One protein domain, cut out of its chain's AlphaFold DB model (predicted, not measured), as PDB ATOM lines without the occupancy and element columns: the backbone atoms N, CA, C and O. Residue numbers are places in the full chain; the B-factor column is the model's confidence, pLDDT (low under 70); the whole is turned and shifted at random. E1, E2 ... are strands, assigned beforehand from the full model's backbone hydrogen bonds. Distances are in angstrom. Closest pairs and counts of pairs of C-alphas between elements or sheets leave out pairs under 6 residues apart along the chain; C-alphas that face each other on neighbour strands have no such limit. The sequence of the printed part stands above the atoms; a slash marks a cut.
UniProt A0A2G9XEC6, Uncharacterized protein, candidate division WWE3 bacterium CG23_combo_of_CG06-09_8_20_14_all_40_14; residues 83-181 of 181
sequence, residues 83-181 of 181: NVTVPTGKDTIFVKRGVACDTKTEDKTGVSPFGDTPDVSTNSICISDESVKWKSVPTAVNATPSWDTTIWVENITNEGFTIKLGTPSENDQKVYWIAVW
ATOM      1  N   ASN A  83     125.937 204.333 131.112       89.19
ATOM      2  CA  ASN A  83     124.565 204.792 131.223       89.19
ATOM      3  C   ASN A  83     123.746 203.886 132.128       89.19
ATOM      4  O   ASN A  83     124.012 202.698 132.267       89.19
ATOM      5  N   VAL A  84     122.697 204.462 132.697       91.44
ATOM      6  CA  VAL A  84     121.729 203.734 133.506       91.44
ATOM      7  C   VAL A  84     120.321 204.122 133.116       91.44
ATOM      8  O   VAL A  84     120.036 205.298 132.884       91.44
ATOM      9  N   THR A  85     119.441 203.126 133.058       92.94
ATOM     10  CA  THR A  85     118.002 203.369 133.014       92.94
ATOM     11  C   THR A  85     117.514 203.634 134.432       92.94
ATOM     12  O   THR A  85     117.657 202.789 135.314       92.94
ATOM     13  N   VAL A  86     116.950 204.815 134.639       91.94
ATOM     14  CA  VAL A  86     116.352 205.284 135.882       91.94
ATOM     15  C   VAL A  86     114.852 205.006 135.824       91.94
ATOM     16  O   VAL A  86     114.190 205.623 134.986       91.94
ATOM     17  N   PRO A  87     114.304 204.096 136.655       92.06
ATOM     18  CA  PRO A  87     112.869 203.869 136.698       92.06
ATOM     19  C   PRO A  87     112.093 205.110 137.130       92.06
ATOM     20  O   PRO A  87     112.623 205.971 137.842       92.06
ATOM     21  N   THR A  88     110.816 205.154 136.759       92.94
ATOM     22  CA  THR A  88     109.877 206.192 137.200       92.94
ATOM     23  C   THR A  88     109.979 206.474 138.706       92.94
ATOM     24  O   THR A  88     110.010 205.559 139.534       92.94
ATOM     25  N   GLY A  89     110.003 207.760 139.070       91.81
ATOM     26  CA  GLY A  89     109.980 208.222 140.463       91.81
ATOM     27  C   GLY A  89     111.312 208.149 141.219       91.81
ATOM     28  O   GLY A  89     111.364 208.556 142.377       91.81
ATOM     29  N   LYS A  90     112.393 207.666 140.595       91.06
ATOM     30  CA  LYS A  90     113.731 207.628 141.205       91.06
ATOM     31  C   LYS A  90     114.480 208.949 140.998       91.06
ATOM     32  O   LYS A  90     114.398 209.553 139.930       91.06
ATOM     33  N   ASP A  91     115.245 209.363 142.007       93.50
ATOM     34  CA  ASP A  91     116.001 210.628 142.011       93.50
ATOM     35  C   ASP A  91     117.497 210.472 142.310       93.50
ATOM     36  O   ASP A  91     118.273 211.414 142.147       93.50
ATOM     37  N   THR A  92     117.919 209.286 142.744       92.31
ATOM     38  CA  THR A  92     119.277 209.059 143.227       92.31
ATOM     39  C   THR A  92     119.874 207.825 142.564       92.31
ATOM     40  O   THR A  92     119.273 206.749 142.548       92.31
ATOM     41  N   ILE A  93     121.093 207.970 142.046       91.31
ATOM     42  CA  ILE A  93     121.881 206.877 141.476       91.31
ATOM     43  C   ILE A  93     123.197 206.783 142.243       91.31
ATOM     44  O   ILE A  93     123.975 207.736 142.284       91.31
ATOM     45  N   PHE A  94     123.473 205.615 142.808       90.19
ATOM     46  CA  PHE A  94     124.761 205.282 143.401       90.19
ATOM     47  C   PHE A  94     125.603 204.528 142.384       90.19
ATOM     48  O   PHE A  94     125.220 203.444 141.952       90.19
ATOM     49  N   VAL A  95     126.759 205.074 142.028       88.69
ATOM     50  CA  VAL A  95     127.741 204.374 141.201       88.69
ATOM     51  C   VAL A  95     128.843 203.885 142.120       88.69
ATOM     52  O   VAL A  95     129.578 204.692 142.685       88.69
ATOM     53  N   LYS A  96     128.932 202.567 142.305       85.38
ATOM     54  CA  LYS A  96     129.900 201.921 143.189       85.38
ATOM     55  C   LYS A  96     130.918 201.112 142.399       85.38
ATOM     56  O   LYS A  96     130.612 200.448 141.410       85.38
ATOM     57  N   ARG A  97     132.142 201.114 142.906       80.69
ATOM     58  CA  ARG A  97     133.234 200.254 142.471       80.69
ATOM     59  C   ARG A  97     133.120 198.894 143.146       80.69
ATOM     60  O   ARG A  97     133.125 198.836 144.370       80.69
ATOM     61  N   GLY A  98     133.184 197.808 142.376       65.19
ATOM     62  CA  GLY A  98     133.680 196.524 142.891       65.19
ATOM     63  C   GLY A  98     132.855 195.827 143.978       65.19
ATOM     64  O   GLY A  98     133.300 194.798 144.473       65.19
ATOM     65  N   VAL A  99     131.708 196.377 144.373       67.38
ATOM     66  CA  VAL A  99     130.843 195.829 145.418       67.38
ATOM     67  C   VAL A  99     129.450 195.743 144.838       67.38
ATOM     68  O   VAL A  99     128.882 196.779 144.491       67.38
ATOM     69  N   ALA A 100     128.927 194.522 144.730       66.88
ATOM     70  CA  ALA A 100     127.556 194.282 144.319       66.88
ATOM     71  C   ALA A 100     126.599 195.178 145.113       66.88
ATOM     72  O   ALA A 100     126.718 195.344 146.329       66.88
ATOM     73  N   CYS A 101     125.641 195.778 144.419       69.38
ATOM     74  CA  CYS A 101     124.542 196.453 145.082       69.38
ATOM     75  C   CYS A 101     123.723 195.409 145.846       69.38
ATOM     76  O   CYS A 101     122.975 194.643 145.236       69.38
ATOM     77  N   ASP A 102     123.877 195.357 147.170       61.44
ATOM     78  CA  ASP A 102     123.057 194.501 148.023       61.44
ATOM     79  C   ASP A 102     121.594 194.938 147.903       61.44
ATOM     80  O   ASP A 102     121.144 195.914 148.495       61.44
ATOM     81  N   THR A 103     120.834 194.212 147.084       51.59
ATOM     82  CA  THR A 103     119.406 194.464 146.831       51.59
ATOM     83  C   THR A 103     118.506 193.902 147.933       51.59
ATOM     84  O   THR A 103     117.284 193.941 147.798       51.59
ATOM     85  N   LYS A 104     119.076 193.328 149.003       43.38
ATOM     86  CA  LYS A 104     118.340 192.466 149.943       43.38
ATOM     87  C   LYS A 104     118.505 192.748 151.429       43.38
ATOM     88  O   LYS A 104     117.964 191.983 152.222       43.38
ATOM     89  N   THR A 105     119.146 193.832 151.832       38.75
ATOM     90  CA  THR A 105     119.300 194.109 153.262       38.75
ATOM     91  C   THR A 105     118.729 195.475 153.597       38.75
ATOM     92  O   THR A 105     119.438 196.468 153.704       38.75
ATOM     93  N   GLU A 106     117.420 195.490 153.864       38.44
ATOM     94  CA  GLU A 106     116.859 196.326 154.931       38.44
ATOM     95  C   GLU A 106     117.448 195.869 156.284       38.44
ATOM     96  O   GLU A 106     116.717 195.476 157.192       38.44
ATOM     97  N   ASP A 107     118.776 195.836 156.432       37.22
ATOM     98  CA  ASP A 107     119.364 195.656 157.750       37.22
ATOM     99  C   ASP A 107     119.498 197.038 158.370       37.22
ATOM    100  O   ASP A 107     120.252 197.892 157.908       37.22
ATOM    101  N   LYS A 108     118.710 197.267 159.419       43.09
ATOM    102  CA  LYS A 108     118.579 198.530 160.161       43.09
ATOM    103  C   LYS A 108     119.824 198.876 160.987       43.09
ATOM    104  O   LYS A 108     119.723 199.526 162.024       43.09
ATOM    105  N   THR A 109     120.999 198.431 160.567       38.38
ATOM    106  CA  THR A 109     122.269 198.658 161.255       38.38
ATOM    107  C   THR A 109     123.122 199.603 160.418       38.38
ATOM    108  O   THR A 109     124.160 199.252 159.872       38.38
ATOM    109  N   GLY A 110     122.614 200.832 160.292       41.22
ATOM    110  CA  GLY A 110     123.188 201.926 159.518       41.22
ATOM    111  C   GLY A 110     124.638 202.255 159.853       41.22
ATOM    112  O   GLY A 110     124.884 203.132 160.667       41.22
ATOM    113  N   VAL A 111     125.590 201.606 159.179       39.75
ATOM    114  CA  VAL A 111     126.956 202.122 159.035       39.75
ATOM    115  C   VAL A 111     127.552 201.647 157.703       39.75
ATOM    116  O   VAL A 111     128.029 200.522 157.573       39.75
ATOM    117  N   SER A 112     127.529 202.520 156.694       42.62
ATOM    118  CA  SER A 112     128.328 202.382 155.467       42.62
ATOM    119  C   SER A 112     129.743 202.849 155.750       42.62
ATOM    120  O   SER A 112     129.915 203.791 156.526       42.62
ATOM    121  N   PRO A 113     130.743 202.340 155.022       41.00
ATOM    122  CA  PRO A 113     132.042 203.001 154.913       41.00
ATOM    123  C   PRO A 113     131.983 204.412 154.276       41.00
ATOM    124  O   PRO A 113     132.950 205.156 154.399       41.00
ATOM    125  N   PHE A 114     130.847 204.827 153.691       49.88
ATOM    126  CA  PHE A 114     130.536 206.227 153.323       49.88
ATOM    127  C   PHE A 114     129.974 207.084 154.483       49.88
ATOM    128  O   PHE A 114     129.665 208.253 154.273       49.88
ATOM    129  N   GLY A 115     129.843 206.528 155.694       44.19
ATOM    130  CA  GLY A 115     128.956 207.054 156.735       44.19
ATOM    131  C   GLY A 115     127.505 206.751 156.354       44.19
ATOM    132  O   GLY A 115     127.009 207.299 155.381       44.19
ATOM    133  N   ASP A 116     126.860 205.836 157.084       44.66
ATOM    134  CA  ASP A 116     125.496 205.320 156.855       44.66
ATOM    135  C   ASP A 116     125.298 204.551 155.538       44.66
ATOM    136  O   ASP A 116     125.542 205.060 154.445       44.66
ATOM    137  N   THR A 117     124.907 203.264 155.628       49.47
ATOM    138  CA  THR A 117     124.474 202.450 154.465       49.47
ATOM    139  C   THR A 117     123.524 203.334 153.702       49.47
ATOM    140  O   THR A 117     122.548 203.739 154.336       49.47
ATOM    141  N   PRO A 118     123.833 203.726 152.443       49.62
ATOM    142  CA  PRO A 118     122.955 204.617 151.713       49.62
ATOM    143  C   PRO A 118     121.600 203.958 151.798       49.62
ATOM    144  O   PRO A 118     121.468 202.816 151.356       49.62
ATOM    145  N   ASP A 119     120.678 204.620 152.493       48.75
ATOM    146  CA  ASP A 119     119.325 204.139 152.628       48.75
ATOM    147  C   ASP A 119     118.860 203.997 151.189       48.75
ATOM    148  O   ASP A 119     118.636 204.995 150.490       48.75
ATOM    149  N   VAL A 120     118.823 202.751 150.705       52.41
ATOM    150  CA  VAL A 120     118.232 202.402 149.420       52.41
ATOM    151  C   VAL A 120     116.729 202.477 149.649       52.41
ATOM    152  O   VAL A 120     115.983 201.517 149.495       52.41
ATOM    153  N   SER A 121     116.300 203.667 150.058       55.25
ATOM    154  CA  SER A 121     114.937 204.106 150.098       55.25
ATOM    155  C   SER A 121     114.363 203.891 148.708       55.25
ATOM    156  O   SER A 121     115.073 203.793 147.694       55.25
ATOM    157  N   THR A 122     113.041 203.836 148.642       60.59
ATOM    158  CA  THR A 122     112.273 203.578 147.425       60.59
ATOM    159  C   THR A 122     112.609 204.496 146.245       60.59
ATOM    160  O   THR A 122     112.137 204.217 145.148       60.59
ATOM    161  N   ASN A 123     113.463 205.513 146.405       73.19
ATOM    162  CA  ASN A 123     113.832 206.494 145.386       73.19
ATOM    163  C   ASN A 123     115.250 206.328 144.809       73.19
ATOM    164  O   ASN A 123     115.642 207.087 143.923       73.19
ATOM    165  N   SER A 124     115.999 205.305 145.235       80.19
ATOM    166  CA  SER A 124     117.381 205.096 144.787       80.19
ATOM    167  C   SER A 124     117.570 203.911 143.835       80.19
ATOM    168  O   SER A 124     116.761 202.975 143.805       80.19
ATOM    169  N   ILE A 125     118.667 203.961 143.072       84.19
ATOM    170  CA  ILE A 125     119.213 202.893 142.220       84.19
ATOM    171  C   ILE A 125     120.702 202.768 142.532       84.19
ATOM    172  O   ILE A 125     121.368 203.769 142.776       84.19
ATOM    173  N   CYS A 126     121.239 201.555 142.498       84.56
ATOM    174  CA  CYS A 126     122.666 201.316 142.646       84.56
ATOM    175  C   CYS A 126     123.195 200.571 141.418       84.56
ATOM    176  O   CYS A 126     122.564 199.628 140.936       84.56
ATOM    177  N   ILE A 127     124.349 201.012 140.924       82.62
ATOM    178  CA  ILE A 127     125.110 200.406 139.836       82.62
ATOM    179  C   ILE A 127     126.444 199.967 140.418       82.62
ATOM    180  O   ILE A 127     127.165 200.772 141.009       82.62
ATOM    181  N   SER A 128     126.780 198.701 140.221       80.31
ATOM    182  CA  SER A 128     128.071 198.143 140.591       80.31
ATOM    183  C   SER A 128     128.642 197.386 139.408       80.31
ATOM    184  O   SER A 128     128.015 196.438 138.937       80.31
ATOM    185  N   ASP A 129     129.831 197.776 138.958       71.06
ATOM    186  CA  ASP A 129     130.609 196.988 138.006       71.06
ATOM    187  C   ASP A 129     131.847 196.431 138.717       71.06
ATOM    188  O   ASP A 129     132.750 197.166 139.130       71.06
ATOM    189  N   GLU A 130     131.874 195.110 138.895       69.31
ATOM    190  CA  GLU A 130     132.994 194.404 139.521       69.31
ATOM    191  C   GLU A 130     134.246 194.371 138.637       69.31
ATOM    192  O   GLU A 130     135.367 194.214 139.133       69.31
ATOM    193  N   SER A 131     134.079 194.555 137.325       63.38
ATOM    194  CA  SER A 131     135.177 194.558 136.361       63.38
ATOM    195  C   SER A 131     135.945 195.884 136.348       63.38
ATOM    196  O   SER A 131     137.127 195.924 135.987       63.38
ATOM    197  N   VAL A 132     135.323 196.968 136.819       64.56
ATOM    198  CA  VAL A 132     135.904 198.309 136.795       64.56
ATOM    199  C   VAL A 132     136.686 198.573 138.085       64.56
ATOM    200  O   VAL A 132     136.144 198.852 139.154       64.56
ATOM    201  N   LYS A 133     138.020 198.519 137.988       67.88
ATOM    202  CA  LYS A 133     138.935 198.849 139.095       67.88
ATOM    203  C   LYS A 133     139.443 200.284 138.970       67.88
ATOM    204  O   LYS A 133     140.408 200.537 138.250       67.88
ATOM    205  N   TRP A 134     138.841 201.218 139.705       79.62
ATOM    206  CA  TRP A 134     139.356 202.592 139.783       79.62
ATOM    207  C   TRP A 134     140.706 202.608 140.509       79.62
ATOM    208  O   TRP A 134     140.841 202.070 141.610       79.62
ATOM    209  N   LYS A 135     141.728 203.194 139.876       78.44
ATOM    210  CA  LYS A 135     143.074 203.328 140.467       78.44
ATOM    211  C   LYS A 135     143.203 204.565 141.359       78.44
ATOM    212  O   LYS A 135     144.072 204.593 142.224       78.44
ATOM    213  N   SER A 136     142.346 205.558 141.148       86.06
ATOM    214  CA  SER A 136     142.304 206.832 141.864       86.06
ATOM    215  C   SER A 136     140.865 207.349 141.948       86.06
ATOM    216  O   SER A 136     139.967 206.821 141.288       86.06
ATOM    217  N   VAL A 137     140.654 208.373 142.775       87.81
ATOM    218  CA  VAL A 137     139.413 209.156 142.794       87.81
ATOM    219  C   VAL A 137     139.274 209.867 141.439       87.81
ATOM    220  O   VAL A 137     140.276 210.418 140.976       87.81
ATOM    221  N   PRO A 138     138.098 209.856 140.789       89.44
ATOM    222  CA  PRO A 138     137.865 210.692 139.618       89.44
ATOM    223  C   PRO A 138     138.111 212.172 139.939       89.44
ATOM    224  O   PRO A 138     137.601 212.690 140.930       89.44
ATOM    225  N   THR A 139     138.857 212.863 139.085       91.50
ATOM    226  CA  THR A 139     139.049 214.317 139.149       91.50
ATOM    227  C   THR A 139     137.763 215.061 138.772       91.50
ATOM    228  O   THR A 139     137.485 216.135 139.305       91.50
ATOM    229  N   ALA A 140     136.954 214.498 137.869       88.81
ATOM    230  CA  ALA A 140     135.662 215.057 137.481       88.81
ATOM    231  C   ALA A 140     134.671 213.963 137.071       88.81
ATOM    232  O   ALA A 140     135.055 212.929 136.523       88.81
ATOM    233  N   VAL A 141     133.382 214.225 137.284       90.69
ATOM    234  CA  VAL A 141     132.279 213.397 136.785       90.69
ATOM    235  C   VAL A 141     131.293 214.311 136.069       90.69
ATOM    236  O   VAL A 141     130.859 215.314 136.628       90.69
ATOM    237  N   ASN A 142     130.948 213.973 134.828       92.00
ATOM    238  CA  ASN A 142     129.910 214.663 134.069       92.00
ATOM    239  C   ASN A 142     128.743 213.701 133.845       92.00
ATOM    240  O   ASN A 142     128.953 212.587 133.364       92.00
ATOM    241  N   ALA A 143     127.535 214.138 134.185       92.56
ATOM    242  CA  ALA A 143     126.311 213.371 134.029       92.56
ATOM    243  C   ALA A 143     125.276 214.180 133.236       92.56
ATOM    244  O   ALA A 143     125.189 215.401 133.357       92.56
ATOM    245  N   THR A 144     124.497 213.504 132.397       94.31
ATOM    246  CA  THR A 144     123.502 214.129 131.521       94.31
ATOM    247  C   THR A 144     122.217 213.296 131.525       94.31
ATOM    248  O   THR A 144     122.244 212.152 131.052       94.31
ATOM    249  N   PRO A 145     121.100 213.828 132.055       94.81
ATOM    250  CA  PRO A 145     119.807 213.160 132.002       94.81
ATOM    251  C   PRO A 145     119.202 213.262 130.595       94.81
ATOM    252  O   PRO A 145     119.487 214.197 129.848       94.81
ATOM    253  N   SER A 146     118.350 212.305 130.222       94.31
ATOM    254  CA  SER A 146     117.579 212.339 128.968       94.31
ATOM    255  C   SER A 146     116.264 213.124 129.059       94.31
ATOM    256  O   SER A 146     115.504 213.133 128.093       94.31
ATOM    257  N   TRP A 147     115.984 213.763 130.197       94.94
ATOM    258  CA  TRP A 147     114.798 214.588 130.441       94.94
ATOM    259  C   TRP A 147     115.184 215.920 131.089       94.94
ATOM    260  O   TRP A 147     116.315 216.087 131.550       94.94
ATOM    261  N   ASP A 148     114.243 216.862 131.110       95.81
ATOM    262  CA  ASP A 148     114.440 218.175 131.723       95.81
ATOM    263  C   ASP A 148     114.421 218.059 133.252       95.81
ATOM    264  O   ASP A 148     113.382 217.819 133.870       95.81
ATOM    265  N   THR A 149     115.604 218.144 133.856       94.75
ATOM    266  CA  THR A 149     115.806 218.093 135.302       94.75
ATOM    267  C   THR A 149     117.154 218.707 135.652       94.75
ATOM    268  O   THR A 149     118.078 218.738 134.835       94.75
ATOM    269  N   THR A 150     117.298 219.170 136.888       96.62
ATOM    270  CA  THR A 150     118.617 219.518 137.412       96.62
ATOM    271  C   THR A 150     119.380 218.244 137.765       96.62
ATOM    272  O   THR A 150     118.806 217.268 138.248       96.62
ATOM    273  N   ILE A 151     120.689 218.249 137.518       95.31
ATOM    274  CA  ILE A 151     121.575 217.127 137.827       95.31
ATOM    275  C   ILE A 151     122.832 217.639 138.518       95.31
ATOM    276  O   ILE A 151     123.378 218.678 138.142       95.31
ATOM    277  N   TRP A 152     123.292 216.916 139.529       96.44
ATOM    278  CA  TRP A 152     124.567 217.188 140.181       96.44
ATOM    279  C   TRP A 152     125.183 215.896 140.717       96.44
ATOM    280  O   TRP A 152     124.517 214.864 140.824       96.44
ATOM    281  N   VAL A 153     126.485 215.944 140.995       94.31
ATOM    282  CA  VAL A 153     127.255 214.798 141.484       94.31
ATOM    283  C   VAL A 153     127.839 215.139 142.847       94.31
ATOM    284  O   VAL A 153     128.411 216.210 143.032       94.31
ATOM    285  N   GLU A 154     127.705 214.216 143.789       94.50
ATOM    286  CA  GLU A 154     128.188 214.332 145.163       94.50
ATOM    287  C   GLU A 154     129.009 213.098 145.547       94.50
ATOM    288  O   GLU A 154     128.991 212.074 144.857       94.50
ATOM    289  N   ASN A 155     129.710 213.186 146.682       92.94
ATOM    290  CA  ASN A 155     130.398 212.058 147.317       92.94
ATOM    291  C   ASN A 155     131.354 211.306 146.377       92.94
ATOM    292  O   ASN A 155     131.380 210.078 146.363       92.94
ATOM    293  N   ILE A 156     132.131 212.043 145.577       92.56
ATOM    294  CA  ILE A 156     133.126 211.461 144.672       92.56
ATOM    295  C   ILE A 156     134.302 210.932 145.499       92.56
ATOM    296  O   ILE A 156     135.046 211.699 146.108       92.56
ATOM    297  N   THR A 157     134.477 209.614 145.509       90.94
ATOM    298  CA  THR A 157     135.544 208.913 146.231       90.94
ATOM    299  C   THR A 157     136.226 207.878 145.329       90.94
ATOM    300  O   THR A 157     135.942 207.740 144.141       90.94
ATOM    301  N   ASN A 158     137.174 207.130 145.888       88.00
ATOM    302  CA  ASN A 158     137.814 205.982 145.239       88.00
ATOM    303  C   ASN A 158     136.911 204.731 145.202       88.00
ATOM    304  O   ASN A 158     137.290 203.725 144.590       88.00
ATOM    305  N   GLU A 159     135.762 204.788 145.877       87.06
ATOM    306  CA  GLU A 159     134.766 203.722 145.975       87.06
ATOM    307  C   GLU A 159     133.529 203.991 145.118       87.06
ATOM    308  O   GLU A 159     132.814 203.051 144.781       87.06
ATOM    309  N   GLY A 160     133.251 205.244 144.764       89.88
ATOM    310  CA  GLY A 160     132.033 205.571 144.041       89.88
ATOM    311  C   GLY A 160     131.786 207.061 143.874       89.88
ATOM    312  O   GLY A 160     132.632 207.896 144.185       89.88
ATOM    313  N   PHE A 161     130.597 207.377 143.382       92.56
ATOM    314  CA  PHE A 161     130.000 208.706 143.440       92.56
ATOM    315  C   PHE A 161     128.474 208.585 143.414       92.56
ATOM    316  O   PHE A 161     127.918 207.550 143.027       92.56
ATOM    317  N   THR A 162     127.790 209.654 143.810       93.94
ATOM    318  CA  THR A 162     126.328 209.731 143.801       93.94
ATOM    319  C   THR A 162     125.875 210.755 142.775       93.94
ATOM    320  O   THR A 162     126.292 211.908 142.830       93.94
ATOM    321  N   ILE A 163     124.995 210.356 141.859       94.94
ATOM    322  CA  ILE A 163     124.304 211.275 140.951       94.94
ATOM    323  C   ILE A 163     122.928 211.585 141.544       94.94
ATOM    324  O   ILE A 163     122.173 210.671 141.889       94.94
ATOM    325  N   LYS A 164     122.608 212.874 141.644       95.69
ATOM    326  CA  LYS A 164     121.333 213.396 142.138       95.69
ATOM    327  C   LYS A 164     120.549 214.065 141.017       95.69
ATOM    328  O   LYS A 164     121.128 214.760 140.182       95.69
ATOM    329  N   LEU A 165     119.239 213.848 141.017       95.81
ATOM    330  CA  LEU A 165     118.286 214.356 140.035       95.81
ATOM    331  C   LEU A 165     117.258 215.219 140.775       95.81
ATOM    332  O   LEU A 165     116.682 214.773 141.764       95.81
ATOM    333  N   GLY A 166     117.028 216.453 140.329       95.62
ATOM    334  CA  GLY A 166     116.163 217.387 141.061       95.62
ATOM    335  C   GLY A 166     114.679 217.057 140.960       95.62
ATOM    336  O   GLY A 166     113.958 217.100 141.951       95.62
ATOM    337  N   THR A 167     114.216 216.725 139.757       95.56
ATOM    338  CA  THR A 167     112.844 216.279 139.491       95.56
ATOM    339  C   THR A 167     112.871 214.860 138.910       95.56
ATOM    340  O   THR A 167     113.451 214.668 137.829       95.56
ATOM    341  N   PRO A 168     112.281 213.863 139.606       94.69
ATOM    342  CA  PRO A 168     112.138 212.503 139.091       94.69
ATOM    343  C   PRO A 168     111.324 212.473 137.798       94.69
ATOM    344  O   PRO A 168     110.414 213.279 137.613       94.69
ATOM    345  N   SER A 169     111.613 211.518 136.914       94.94
ATOM    346  CA  SER A 169     110.806 211.340 135.706       94.94
ATOM    347  C   SER A 169     109.520 210.554 135.977       94.94
ATOM    348  O   SER A 169     109.488 209.663 136.830       94.94
ATOM    349  N   GLU A 170     108.475 210.852 135.203       95.62
ATOM    350  CA  GLU A 170     107.217 210.094 135.154       95.62
ATOM    351  C   GLU A 170     107.344 208.784 134.356       95.62
ATOM    352  O   GLU A 170     106.506 207.894 134.474       95.62
ATOM    353  N   ASN A 171     108.409 208.641 133.564       94.69
ATOM    354  CA  ASN A 171     108.687 207.463 132.746       94.69
ATOM    355  C   ASN A 171     110.097 206.943 133.035       94.69
ATOM    356  O   ASN A 171     110.935 207.672 133.564       94.69
ATOM    357  N   ASP A 172     110.393 205.721 132.604       95.00
ATOM    358  CA  ASP A 172     111.766 205.225 132.590       95.00
ATOM    359  C   ASP A 172     112.626 206.103 131.665       95.00
ATOM    360  O   ASP A 172     112.296 206.325 130.496       95.00
ATOM    361  N   GLN A 173     113.740 206.613 132.186       95.25
ATOM    362  CA  GLN A 173     114.643 207.518 131.468       95.25
ATOM    363  C   GLN A 173     116.089 207.051 131.549       95.25
ATOM    364  O   GLN A 173     116.419 206.154 132.313       95.25
ATOM    365  N   LYS A 174     116.982 207.664 130.768       93.62
ATOM    366  CA  LYS A 174     118.415 207.369 130.810       93.62
ATOM    367  C   LYS A 174     119.199 208.508 131.440       93.62
ATOM    368  O   LYS A 174     118.964 209.677 131.149       93.62
ATOM    369  N   VAL A 175     120.194 208.152 132.241       92.62
ATOM    370  CA  VAL A 175     121.265 209.061 132.653       92.62
ATOM    371  C   VAL A 175     122.568 208.533 132.084       92.62
ATOM    372  O   VAL A 175     122.951 207.394 132.349       92.62
ATOM    373  N   TYR A 176     123.238 209.362 131.291       91.56
ATOM    374  CA  TYR A 176     124.565 209.083 130.753       91.56
ATOM    375  C   TYR A 176     125.605 209.737 131.645       91.56
ATOM    376  O   TYR A 176     125.407 210.873 132.073       91.56
ATOM    377  N   TRP A 177     126.727 209.071 131.891       91.00
ATOM    378  CA  TRP A 177     127.790 209.643 132.703       91.00
ATOM    379  C   TRP A 177     129.182 209.245 132.214       91.00
ATOM    380  O   TRP A 177     129.379 208.246 131.521       91.00
ATOM    381  N   ILE A 178     130.160 210.082 132.554       88.94
ATOM    382  CA  ILE A 178     131.584 209.848 132.326       88.94
ATOM    383  C   ILE A 178     132.367 210.325 133.546       88.94
ATOM    384  O   ILE A 178     132.133 211.424 134.051       88.94
ATOM    385  N   ALA A 179     133.297 209.494 134.008       87.19
ATOM    386  CA  ALA A 179     134.267 209.834 135.040       87.19
ATOM    387  C   ALA A 179     135.645 210.042 134.394       87.19
ATOM    388  O   ALA A 179     136.045 209.283 133.512       87.19
ATOM    389  N   VAL A 180     136.356 211.086 134.816       86.50
ATOM    390  CA  VAL A 180     137.704 211.442 134.355       86.50
ATOM    391  C   VAL A 180     138.648 211.338 135.545       86.50
ATOM    392  O   VAL A 180     138.349 211.909 136.591       86.50
ATOM    393  N   TRP A 181     139.764 210.621 135.392       87.12
ATOM    394  CA  TRP A 181     140.790 210.432 136.426       87.12
ATOM    395  C   TRP A 181     141.987 211.339 136.191       87.12
ATOM    396  O   TRP A 181     142.513 211.334 135.057       87.12
TER     397      TRP A 181
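AT A GLANCE: This is residues 83 to 181 of the 181 residues of an uncharacterized protein of candidate division WWE3 bacterium CG23_combo_of_CG06-09_8_20_14_all_40_14 (UniProt A0A2G9XEC6). The model is a sandwich, two sheets face to face with their strands crossed at 36 degrees: E3, E2, E6 and E5 make one sheet, E1, E7 and E4 the other. A long loop, residues 98 to 123, swings out on the side of the four-stranded sheet turned away from the other sheet. The printed part has 99 residues, with no named helix and seven strands, E1 to E7 along the chain; 40 residues, under half, are in these strands, and the class is all strand. The order E3, E2, E6, E5 is mixed, and the order E1, E7, E4 is antiparallel. The whole is compact, with a radius of gyration of the C-alphas of 13.3 A, and rounded, spanning 34 by 32 by 21 A.

IN THESE COORDINATES: Find C-alpha 83 at (124.565, 204.792, 131.223); there E1, residues 83 to 86, begins. Next come E2, residues 92 to 97, 16.5 A long, and, after the long loop, E3, residues 124 to 129, 16.9 A. Look for E4, residues 140 to 145, from C-alpha 140 at (135.662, 215.057, 137.481); it is 16.9 A long. E5, residues 151 to 154, and E6, residues 160 to 165, 16.8 A, follow. E7, residues 173 to 180, is the longest at 23.6 A and ends at C-alpha 180, (137.704, 211.442, 134.355).

HOW THE PARTS SIT: Start in the four-stranded sheet, where E2 and E3 are parallel at 20 degrees; N 94 and O 125 are 2.8 A apart, within hydrogen-bond range. On its other side E2 is antiparallel to E6, with N 93 and O 163 at 2.9 A. E5 and E6 form a hairpin, with N 154 and O 162 at 2.9 A. In the other sheet E7 is the inner strand, antiparallel to E1, with N 86 and O 173 at 2.7 A, and to E4, with N 144 and O 176 at 2.8 A. Between the sheets, the closest C-alphas of E4 and E5 are those of Val 141 and Val 153, 7.0 A apart. E2 and E7 are apart.

THE WHOLE: The C-alphas of Lys 135 and Glu 170 are the two farthest apart, at 36.9 A. The printed part has no cut, and it ends at residue 181, the chain's last. The link from E2 to E3, 26 residues, is long. Look at the B-factor column: the mean pLDDT of the printed part is 79.1, and residues 98 to 122 and 130 to 133 are under 70.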